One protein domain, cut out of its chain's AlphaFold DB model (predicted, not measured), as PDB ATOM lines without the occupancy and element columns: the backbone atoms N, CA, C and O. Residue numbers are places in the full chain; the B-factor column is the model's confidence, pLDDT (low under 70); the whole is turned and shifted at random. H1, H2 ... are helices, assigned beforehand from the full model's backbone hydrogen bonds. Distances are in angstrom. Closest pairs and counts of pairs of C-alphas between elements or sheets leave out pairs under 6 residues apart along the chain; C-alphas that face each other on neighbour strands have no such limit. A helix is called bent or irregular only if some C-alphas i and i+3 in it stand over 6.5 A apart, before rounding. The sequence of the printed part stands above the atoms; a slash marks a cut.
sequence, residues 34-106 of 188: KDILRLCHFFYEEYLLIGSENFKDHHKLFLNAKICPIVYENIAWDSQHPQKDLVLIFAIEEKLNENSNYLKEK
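AT A GLANCE: This is residues 34 to 106 of the 188 residues of an uncharacterized protein of Nitrosopumilales archaeon CG_4_9_14_0_2_um_filter_34_16 (UniProt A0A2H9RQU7). A long straight helix, H3, forms a bar along one side, and a kinked helix, H1, folds over the short helix H2, which packs between H1 and the first part of H3. The last residues of H3, 100 to 106, stick out past this body, and so does the loop of residues 78 to 83 before H3. The printed part has 73 residues with three named helices in the order H1, H2, H3 and no named strand; its class is all helix. It is compact, with a radius of gyration of the C-alphas of 12.3 A and spans of 38 by 26 by 18 A.

IN THESE COORDINATES: Find C-alpha 34 at (240.686, 226.797, 203.926); from there H1 runs through residues 34 to 58, 22.2 A from first to last C-alpha. Near residue 50 you meet a kink of 122 degrees; H1 is irregular, with C-alphas 49 and 52 9.5 A apart. H2, residues 65 to 72, is only just irregular, with C-alphas 66 and 69 6.8 A apart. H3, residues 84 to 106, covers 32.2 A and ends at C-alpha 106, (255.639, 209.330, 216.159).

HOW THE PARTS SIT: Look first at Cys 40 and Cys 68, the closest C-alphas of H1 and H2 at 5.1 A; these helices touch, about perpendicular at 90 degrees. H1 touches H3 with residues 34 to 37 alone, closest at C-alphas 34 and 89, 6.3 A, at a steep tilt of 69.8 degrees, only just short of about perpendicular, the same way. H3 touches H2 with residues 88 to 95 alone; the closest C-alphas, Val 71 and Leu 88, are 6.3 A apart, at a steep tilt of 46 degrees, opposite ways. Each O i to N i+4 pair in H3 is within hydrogen-bond range, against 16 of 21 in H1 and 2 of 4 in H2.

THE WHOLE: The C-alphas of Gln 80 and Lys 106 are the two farthest apart, 38.3 A. The printed part has no cut; the link from H2 to H3 is long, 11 residues. Confidence is low at residues 98 to 106, with pLDDT under 70.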
ATOM      1  N   LYS A  34     241.875 225.950 204.052       90.94
ATOM      2  CA  LYS A  34     240.686 226.797 203.926       90.94
ATOM      3  C   LYS A  34     239.432 226.120 204.483       90.94
ATOM      4  O   LYS A  34     238.635 226.774 205.153       90.94
ATOM      5  N   ASP A  35     239.261 224.824 204.241       91.25
ATOM      6  CA  ASP A  35     238.134 224.072 204.802       91.25
ATOM      7  C   ASP A  35     238.285 223.891 206.315       91.25
ATOM      8  O   ASP A  35     237.293 223.904 207.032       91.25
ATOM      9  N   ILE A  36     239.519 223.781 206.814       92.19
ATOM     10  CA  ILE A  36     239.810 223.747 208.252       92.19
ATOM     11  C   ILE A  36     239.488 225.099 208.889       92.19
ATOM     12  O   ILE A  36     238.846 225.130 209.932       92.19
ATOM     13  N   LEU A  37     239.834 226.222 208.253       94.81
ATOM     14  CA  LEU A  37     239.413 227.537 208.746       94.81
ATOM     15  C   LEU A  37     237.879 227.651 208.785       94.81
ATOM     16  O   LEU A  37     237.312 228.107 209.775       94.81
ATOM     17  N   ARG A  38     237.193 227.168 207.740       94.38
ATOM     18  CA  ARG A  38     235.723 227.101 207.700       94.38
ATOM     19  C   ARG A  38     235.155 226.227 208.824       94.38
ATOM     20  O   ARG A  38     234.158 226.601 209.435       94.38
ATOM     21  N   LEU A  39     235.796 225.096 209.111       92.88
ATOM     22  CA  LEU A  39     235.461 224.202 210.222       92.88
ATOM     23  C   LEU A  39     235.610 224.906 211.575       92.88
ATOM     24  O   LEU A  39     234.742 224.788 212.430       92.88
ATOM     25  N   CYS A  40     236.669 225.693 211.758       94.75
ATOM     26  CA  CYS A  40     236.863 226.454 212.988       94.75
ATOM     27  C   CYS A  40     235.830 227.574 213.143       94.75
ATOM     28  O   CYS A  40     235.313 227.785 214.232       94.75
ATOM     29  N   HIS A  41     235.427 228.247 212.066       95.12
ATOM     30  CA  HIS A  41     234.298 229.178 212.156       95.12
ATOM     31  C   HIS A  41     232.997 228.489 212.576       95.12
ATOM     32  O   HIS A  41     232.253 229.043 213.380       95.12
ATOM     33  N   PHE A  42     232.742 227.284 212.067       93.50
ATOM     34  CA  PHE A  42     231.551 226.513 212.417       93.50
ATOM     35  C   PHE A  42     231.482 226.181 213.918       93.50
ATOM     36  O   PHE A  42     230.411 226.250 214.512       93.50
ATOM     37  N   PHE A  43     232.624 225.888 214.544       92.19
ATOM     38  CA  PHE A  43     232.703 225.460 215.943       92.19
ATOM     39  C   PHE A  43     232.998 226.573 216.961       92.19
ATOM     40  O   PHE A  43     233.140 226.291 218.153       92.19
ATOM     41  N   TYR A  44     233.121 227.832 216.539       94.44
ATOM     42  CA  TYR A  44     233.594 228.890 217.437       94.44
ATOM     43  C   TYR A  44     232.641 229.175 218.606       94.44
ATOM     44  O   TYR A  44     233.083 229.276 219.749       94.44
ATOM     45  N   GLU A  45     231.334 229.227 218.348       92.44
ATOM     46  CA  GLU A  45     230.330 229.428 219.402       92.44
ATOM     47  C   GLU A  45     230.351 228.291 220.429       92.44
ATOM     48  O   GLU A  45     230.254 228.521 221.632       92.44
ATOM     49  N   GLU A  46     230.548 227.052 219.972       90.81
ATOM     50  CA  GLU A  46     230.705 225.906 220.865       90.81
ATOM     51  C   GLU A  46     231.953 226.063 221.741       90.81
ATOM     52  O   GLU A  46     231.875 225.902 222.958       90.81
ATOM     53  N   TYR A  47     233.087 226.448 221.148       92.19
ATOM     54  CA  TYR A  47     234.327 226.709 221.878       92.19
ATOM     55  C   TYR A  47     234.162 227.785 222.958       92.19
ATOM     56  O   TYR A  47     234.673 227.602 224.063       92.19
ATOM     57  N   LEU A  48     233.424 228.867 222.688       92.62
ATOM     58  CA  LEU A  48     233.141 229.903 223.688       92.62
ATOM     59  C   LEU A  48     232.338 229.366 224.882       92.62
ATOM     60  O   LEU A  48     232.528 229.831 226.006       92.62
ATOM     61  N   LEU A  49     231.462 228.382 224.657       92.19
ATOM     62  CA  LEU A  49     230.630 227.781 225.701       92.19
ATOM     63  C   LEU A  49     231.392 226.771 226.560       92.19
ATOM     64  O   LEU A  49     231.194 226.730 227.775       92.19
ATOM     65  N   ILE A  50     232.225 225.933 225.939       89.56
ATOM     66  CA  ILE A  50     232.847 224.792 226.629       89.56
ATOM     67  C   ILE A  50     234.318 225.028 226.985       89.56
ATOM     68  O   ILE A  50     234.837 224.374 227.888       89.56
ATOM     69  N   GLY A  51     234.985 225.986 226.344       87.94
ATOM     70  CA  GLY A  51     236.397 226.299 226.554       87.94
ATOM     71  C   GLY A  51     237.362 225.284 225.924       87.94
ATOM     72  O   GLY A  51     236.985 224.191 225.508       87.94
ATOM     73  N   SER A  52     238.648 225.649 225.862       85.12
ATOM     74  CA  SER A  52     239.690 224.936 225.095       85.12
ATOM     75  C   SER A  52     239.887 223.465 225.486       85.12
ATOM     76  O   SER A  52     240.016 222.611 224.608       85.12
ATOM     77  N   GLU A  53     239.902 223.148 226.783       85.12
ATOM     78  CA  GLU A  53     240.130 221.778 227.266       85.12
ATOM     79  C   GLU A  53     238.953 220.856 226.917       85.12
ATOM     80  O   GLU A  53     239.138 219.858 226.221       85.12
ATOM     81  N   ASN A  54     237.729 221.259 227.273       87.44
ATOM     82  CA  ASN A  54     236.528 220.484 226.963       87.44
ATOM     83  C   ASN A  54     236.285 220.382 225.452       87.44
ATOM     84  O   ASN A  54     235.813 219.351 224.980       87.44
ATOM     85  N   PHE A  55     236.641 221.412 224.678       89.25
ATOM     86  CA  PHE A  55     236.543 221.386 223.220       89.25
ATOM     87  C   PHE A  55     237.442 220.311 222.602       89.25
ATOM     88  O   PHE A  55     237.003 219.553 221.734       89.25
ATOM     89  N   LYS A  56     238.692 220.196 223.069       85.25
ATOM     90  CA  LYS A  56     239.632 219.163 222.597       85.25
ATOM     91  C   LYS A  56     239.129 217.753 222.892       85.25
ATOM     92  O   LYS A  56     239.326 216.862 222.062       85.25
ATOM     93  N   ASP A  57     238.487 217.559 224.041       85.31
ATOM     94  CA  ASP A  57     237.916 216.270 224.431       85.31
ATOM     95  C   ASP A  57     236.634 215.944 223.658       85.31
ATOM     96  O   ASP A  57     236.496 214.822 223.163       85.31
ATOM     97  N   HIS A  58     235.742 216.921 223.480       83.88
ATOM     98  CA  HIS A  58     234.506 216.765 222.710       83.88
ATOM     99  C   HIS A  58     234.796 216.421 221.239       83.88
ATOM    100  O   HIS A  58     234.204 215.501 220.678       83.88
ATOM    101  N   HIS A  59     235.796 217.077 220.643       83.56
ATOM    102  CA  HIS A  59     236.191 216.900 219.239       83.56
ATOM    103  C   HIS A  59     237.386 215.964 219.045       83.56
ATOM    104  O   HIS A  59     238.086 216.007 218.029       83.56
ATOM    105  N   LYS A  60     237.642 215.066 220.001       78.50
ATOM    106  CA  LYS A  60     238.827 214.192 219.992       78.50
ATOM    107  C   LYS A  60     238.947 213.310 218.743       78.50
ATOM    108  O   LYS A  60     240.071 212.954 218.369       78.50
ATOM    109  N   LEU A  61     237.829 212.954 218.112       74.56
ATOM    110  CA  LEU A  61     237.783 212.128 216.899       74.56
ATOM    111  C   LEU A  61     237.840 212.951 215.601       74.56
ATOM    112  O   LEU A  61     238.271 212.431 214.573       74.56
ATOM    113  N   PHE A  62     237.505 214.241 215.649       78.19
ATOM    114  CA  PHE A  62     237.606 215.151 214.510       78.19
ATOM    115  C   PHE A  62     239.023 215.730 214.442       78.19
ATOM    116  O   PHE A  62     239.318 216.783 215.005       78.19
ATOM    117  N   LEU A  63     239.928 215.023 213.756       73.12
ATOM    118  CA  LEU A  63     241.363 215.348 213.724       73.12
ATOM    119  C   LEU A  63     241.642 216.819 213.364       73.12
ATOM    120  O   LEU A  63     242.477 217.453 214.003       73.12
ATOM    121  N   ASN A  64     240.899 217.366 212.401       83.56
ATOM    122  CA  ASN A  64     241.049 218.747 211.943       83.56
ATOM    123  C   ASN A  64     240.485 219.782 212.929       83.56
ATOM    124  O   ASN A  64     241.031 220.877 213.035       83.56
ATOM    125  N   ALA A  65     239.454 219.435 213.705       85.50
ATOM    126  CA  ALA A  65     238.872 220.335 214.703       85.50
ATOM    127  C   ALA A  65     239.845 220.625 215.861       85.50
ATOM    128  O   ALA A  65     239.791 221.689 216.472       85.50
ATOM    129  N   LYS A  66     240.819 219.737 216.115       85.69
ATOM    130  CA  LYS A  66     241.869 219.952 217.130       85.69
ATOM    131  C   LYS A  66     242.767 221.159 216.855       85.69
ATOM    132  O   LYS A  66     243.438 221.624 217.773       85.69
ATOM    133  N   ILE A  67     242.801 221.645 215.615       88.94
ATOM    134  CA  ILE A  67     243.570 222.834 215.227       88.94
ATOM    135  C   ILE A  67     242.854 224.111 215.680       88.94
ATOM    136  O   ILE A  67     243.508 225.106 215.974       88.94
ATOM    137  N   CYS A  68     241.529 224.082 215.818       93.06
ATOM    138  CA  CYS A  68     240.731 225.283 216.024       93.06
ATOM    139  C   CYS A  68     241.064 226.088 217.288       93.06
ATOM    140  O   CYS A  68     241.198 227.299 217.156       93.06
ATOM    141  N   PRO A  69     241.329 225.485 218.465       92.06
ATOM    142  CA  PRO A  69     241.787 226.250 219.627       92.06
ATOM    143  C   PRO A  69     243.038 227.102 219.362       92.06
ATOM    144  O   PRO A  69     243.120 228.227 219.835       92.06
ATOM    145  N   ILE A  70     243.978 226.608 218.548       87.88
ATOM    146  CA  ILE A  70     245.198 227.348 218.171       87.88
ATOM    147  C   ILE A  70     244.851 228.525 217.254       87.88
ATOM    148  O   ILE A  70     245.433 229.601 217.361       87.88
ATOM    149  N   VAL A  71     243.891 228.321 216.353       93.44
ATOM    150  CA  VAL A  71     243.409 229.353 215.430       93.44
ATOM    151  C   VAL A  71     242.659 230.452 216.190       93.44
ATOM    152  O   VAL A  71     242.844 231.621 215.870       93.44
ATOM    153  N   TYR A  72     241.879 230.104 217.218       94.31
ATOM    154  CA  TYR A  72     241.161 231.070 218.063       94.31
ATOM    155  C   TYR A  72     242.096 231.898 218.950       94.31
ATOM    156  O   TYR A  72     241.829 233.065 219.207       94.31
ATOM    157  N   GLU A  73     243.202 231.308 219.407       88.69
ATOM    158  CA  GLU A  73     244.226 231.994 220.208       88.69
ATOM    159  C   GLU A  73     245.150 232.888 219.349       88.69
ATOM    160  O   GLU A  73     245.956 233.655 219.881       88.69
ATOM    161  N   ASN A  74     245.043 232.828 218.016       91.06
ATOM    162  CA  ASN A  74     245.818 233.669 217.110       91.06
ATOM    163  C   ASN A  74     245.291 235.115 217.100       91.06
ATOM    164  O   ASN A  74     244.102 235.359 216.917       91.06
ATOM    165  N   ILE A  75     246.200 236.094 217.172       86.06
ATOM    166  CA  ILE A  75     245.875 237.534 217.151       86.06
ATOM    167  C   ILE A  75     245.044 237.985 215.935       86.06
ATOM    168  O   ILE A  75     244.390 239.025 215.985       86.06
ATOM    169  N   ALA A  76     245.080 237.240 214.827       90.25
ATOM    170  CA  ALA A  76     244.320 237.552 213.625       90.25
ATOM    171  C   ALA A  76     242.840 237.148 213.719       90.25
ATOM    172  O   ALA A  76     242.050 237.642 212.915       90.25
ATOM    173  N   TRP A  77     242.447 236.304 214.678       93.88
ATOM    174  CA  TRP A  77     241.084 235.774 214.792       93.88
ATOM    175  C   TRP A  77     240.032 236.887 214.924       93.88
ATOM    176  O   TRP A  77     239.136 237.017 214.080       93.88
ATOM    177  N   ASP A  78     240.230 237.767 215.906       91.38
ATOM    178  CA  ASP A  78     239.355 238.912 216.196       91.38
ATOM    179  C   ASP A  78     239.685 240.159 215.358       91.38
ATOM    180  O   ASP A  78     239.088 241.227 215.522       91.38
ATOM    181  N   SER A  79     240.647 240.055 214.438       91.31
ATOM    182  CA  SER A  79     241.067 241.182 213.611       91.31
ATOM    183  C   SER A  79     239.979 241.590 212.612       91.31
ATOM    184  O   SER A  79     239.280 240.758 212.031       91.31
ATOM    185  N   GLN A  80     239.880 242.894 212.348       91.69
ATOM    186  CA  GLN A  80     239.048 243.455 211.274       91.69
ATOM    187  C   GLN A  80     239.819 243.607 209.951       91.69
ATOM    188  O   GLN A  80     239.282 244.114 208.968       91.69
ATOM    189  N   HIS A  81     241.092 243.204 209.912       86.88
ATOM    190  CA  HIS A  81     241.937 243.370 208.735       86.88
ATOM    191  C   HIS A  81     241.464 242.478 207.566       86.88
ATOM    192  O   HIS A  81     241.200 241.293 207.777       86.88
ATOM    193  N   PRO A  82     241.430 242.979 206.313       82.75
ATOM    194  CA  PRO A  82     240.925 242.223 205.157       82.75
ATOM    195  C   PRO A  82     241.727 240.955 204.828       82.75
ATOM    196  O   PRO A  82     241.245 240.093 204.104       82.75
ATOM    197  N   GLN A  83     242.956 240.837 205.339       81.25
ATOM    198  CA  GLN A  83     243.838 239.684 205.114       81.25
ATOM    199  C   GLN A  83     243.880 238.713 206.301       81.25
ATOM    200  O   GLN A  83     244.747 237.844 206.336       81.25
ATOM    201  N   LYS A  84     242.994 238.847 207.296       90.12
ATOM    202  CA  LYS A  84     243.034 237.990 208.490       90.12
ATOM    203  C   LYS A  84     242.953 236.498 208.148       90.12
ATOM    204  O   LYS A  84     243.737 235.716 208.672       90.12
ATOM    205  N   ASP A  85     242.103 236.128 207.191       89.38
ATOM    206  CA  ASP A  85     241.928 234.736 206.776       89.38
ATOM    207  C   ASP A  85     243.220 234.169 206.185       89.38
ATOM    208  O   ASP A  85     243.527 233.004 206.404       89.38
ATOM    209  N   LEU A  86     244.023 234.993 205.494       83.19
ATOM    210  CA  LEU A  86     245.335 234.575 204.992       83.19
ATOM    211  C   LEU A  86     246.291 234.242 206.142       83.19
ATOM    212  O   LEU A  86     246.987 233.235 206.072       83.19
ATOM    213  N   VAL A  87     246.303 235.052 207.205       83.06
ATOM    214  CA  VAL A  87     247.141 234.812 208.393       83.06
ATOM    215  C   VAL A  87     246.692 233.549 209.131       83.06
ATOM    216  O   VAL A  87     247.524 232.733 209.517       83.06
ATOM    217  N   LEU A  88     245.381 233.357 209.285       87.94
ATOM    218  CA  LEU A  88     244.820 232.175 209.941       87.94
ATOM    219  C   LEU A  88     245.058 230.899 209.120       87.94
ATOM    220  O   LEU A  88     245.412 229.870 209.688       87.94
ATOM    221  N   ILE A  89     244.934 230.967 207.790       86.00
ATOM    222  CA  ILE A  89     245.285 229.861 206.885       86.00
ATOM    223  C   ILE A  89     246.771 229.521 207.009       86.00
ATOM    224  O   ILE A  89     247.098 228.344 207.134       86.00
ATOM    225  N   PHE A  90     247.658 230.520 207.050       78.75
ATOM    226  CA  PHE A  90     249.090 230.294 207.267       78.75
ATOM    227  C   PHE A  90     249.368 229.593 208.602       78.75
ATOM    228  O   PHE A  90     250.133 228.636 208.632       78.75
ATOM    229  N   ALA A  91     248.710 230.010 209.688       84.69
ATOM    230  CA  ALA A  91     248.845 229.365 210.997       84.69
ATOM    231  C   ALA A  91     248.339 227.909 210.985       84.69
ATOM    232  O   ALA A  91     248.927 227.028 211.615       84.69
ATOM    233  N   ILE A  92     247.266 227.628 210.239       89.44
ATOM    234  CA  ILE A  92     246.767 226.262 210.027       89.44
ATOM    235  C   ILE A  92     247.787 225.434 209.241       89.44
ATOM    236  O   ILE A  92     248.076 224.306 209.632       89.44
ATOM    237  N   GLU A  93     248.346 225.971 208.157       86.62
ATOM    238  CA  GLU A  93     249.357 225.294 207.335       86.62
ATOM    239  C   GLU A  93     250.632 225.005 208.121       86.62
ATOM    240  O   GLU A  93     251.151 223.890 208.069       86.62
ATOM    241  N   GLU A  94     251.105 225.978 208.897       85.38
ATOM    242  CA  GLU A  94     252.210 225.813 209.836       85.38
ATOM    243  C   GLU A  94     251.909 224.679 210.815       85.38
ATOM    244  O   GLU A  94     252.702 223.743 210.928       85.38
ATOM    245  N   LYS A  95     250.721 224.671 211.437       84.00
ATOM    246  CA  LYS A  95     250.368 223.631 212.407       84.00
ATOM    247  C   LYS A  95     250.181 222.254 211.789       84.00
ATOM    248  O   LYS A  95     250.536 221.250 212.404       84.00
ATOM    249  N   LEU A  96     249.639 222.177 210.579       82.38
ATOM    250  CA  LEU A  96     249.560 220.933 209.819       82.38
ATOM    251  C   LEU A  96     250.948 220.424 209.444       82.38
ATOM    252  O   LEU A  96     251.172 219.220 209.502       82.38
ATOM    253  N   ASN A  97     251.884 221.311 209.111       76.44
ATOM    254  CA  ASN A  97     253.272 220.949 208.835       76.44
ATOM    255  C   ASN A  97     254.001 220.492 210.107       76.44
ATOM    256  O   ASN A  97     254.680 219.469 210.075       76.44
ATOM    257  N   GLU A  98     253.810 221.166 211.243       69.69
ATOM    258  CA  GLU A  98     254.315 220.728 212.551       69.69
ATOM    259  C   GLU A  98     253.737 219.374 212.960       69.69
ATOM    260  O   GLU A  98     254.479 218.476 213.341       69.69
ATOM    261  N   ASN A  99     252.419 219.196 212.849       63.00
ATOM    262  CA  ASN A  99     251.760 217.929 213.150       63.00
ATOM    263  C   ASN A  99     252.151 216.852 212.134       63.00
ATOM    264  O   ASN A  99     252.258 215.693 212.507       63.00
ATOM    265  N   SER A 100     252.419 217.209 210.875       58.50
ATOM    266  CA  SER A 100     253.015 216.311 209.884       58.50
ATOM    267  C   SER A 100     254.404 215.875 210.333       58.50
ATOM    268  O   SER A 100     254.703 214.694 210.247       58.50
ATOM    269  N   ASN A 101     255.228 216.775 210.874       48.41
ATOM    270  CA  ASN A 101     256.551 216.448 211.408       48.41
ATOM    271  C   ASN A 101     256.462 215.615 212.699       48.41
ATOM    272  O   ASN A 101     257.145 214.607 212.810       48.41
ATOM    273  N   TYR A 102     255.538 215.926 213.611       41.53
ATOM    274  CA  TYR A 102     255.296 215.148 214.833       41.53
ATOM    275  C   TYR A 102     254.691 213.761 214.546       41.53
ATOM    276  O   TYR A 102     255.021 212.784 215.210       41.53
ATOM    277  N   LEU A 103     253.821 213.634 213.538       36.53
ATOM    278  CA  LEU A 103     253.283 212.347 213.076       36.53
ATOM    279  C   LEU A 103     254.314 211.563 212.247       36.53
ATOM    280  O   LEU A 103     254.322 210.337 212.324       36.53
ATOM    281  N   LYS A 104     255.227 212.239 211.538       39.84
ATOM    282  CA  LYS A 104     256.434 211.631 210.944       39.84
ATOM    283  C   LYS A 104     257.434 211.176 212.011       39.84
ATOM    284  O   LYS A 104     258.131 210.199 211.799       39.84
ATOM    285  N   GLU A 105     257.481 211.816 213.173       41.69
ATOM    286  CA  GLU A 105     258.343 211.388 214.284       41.69
ATOM    287  C   GLU A 105     257.702 210.289 215.149       41.69
ATOM    288  O   GLU A 105     258.406 209.432 215.678       41.69
ATOM    289  N   LYS A 106     256.367 210.272 215.285       38.09
ATOM    290  CA  LYS A 106     255.639 209.330 216.159       38.09
ATOM    291  C   LYS A 106     255.111 208.076 215.449       38.09
ATOM    292  O   LYS A 106     254.817 207.090 216.120       38.09
TER     293      LYS A 106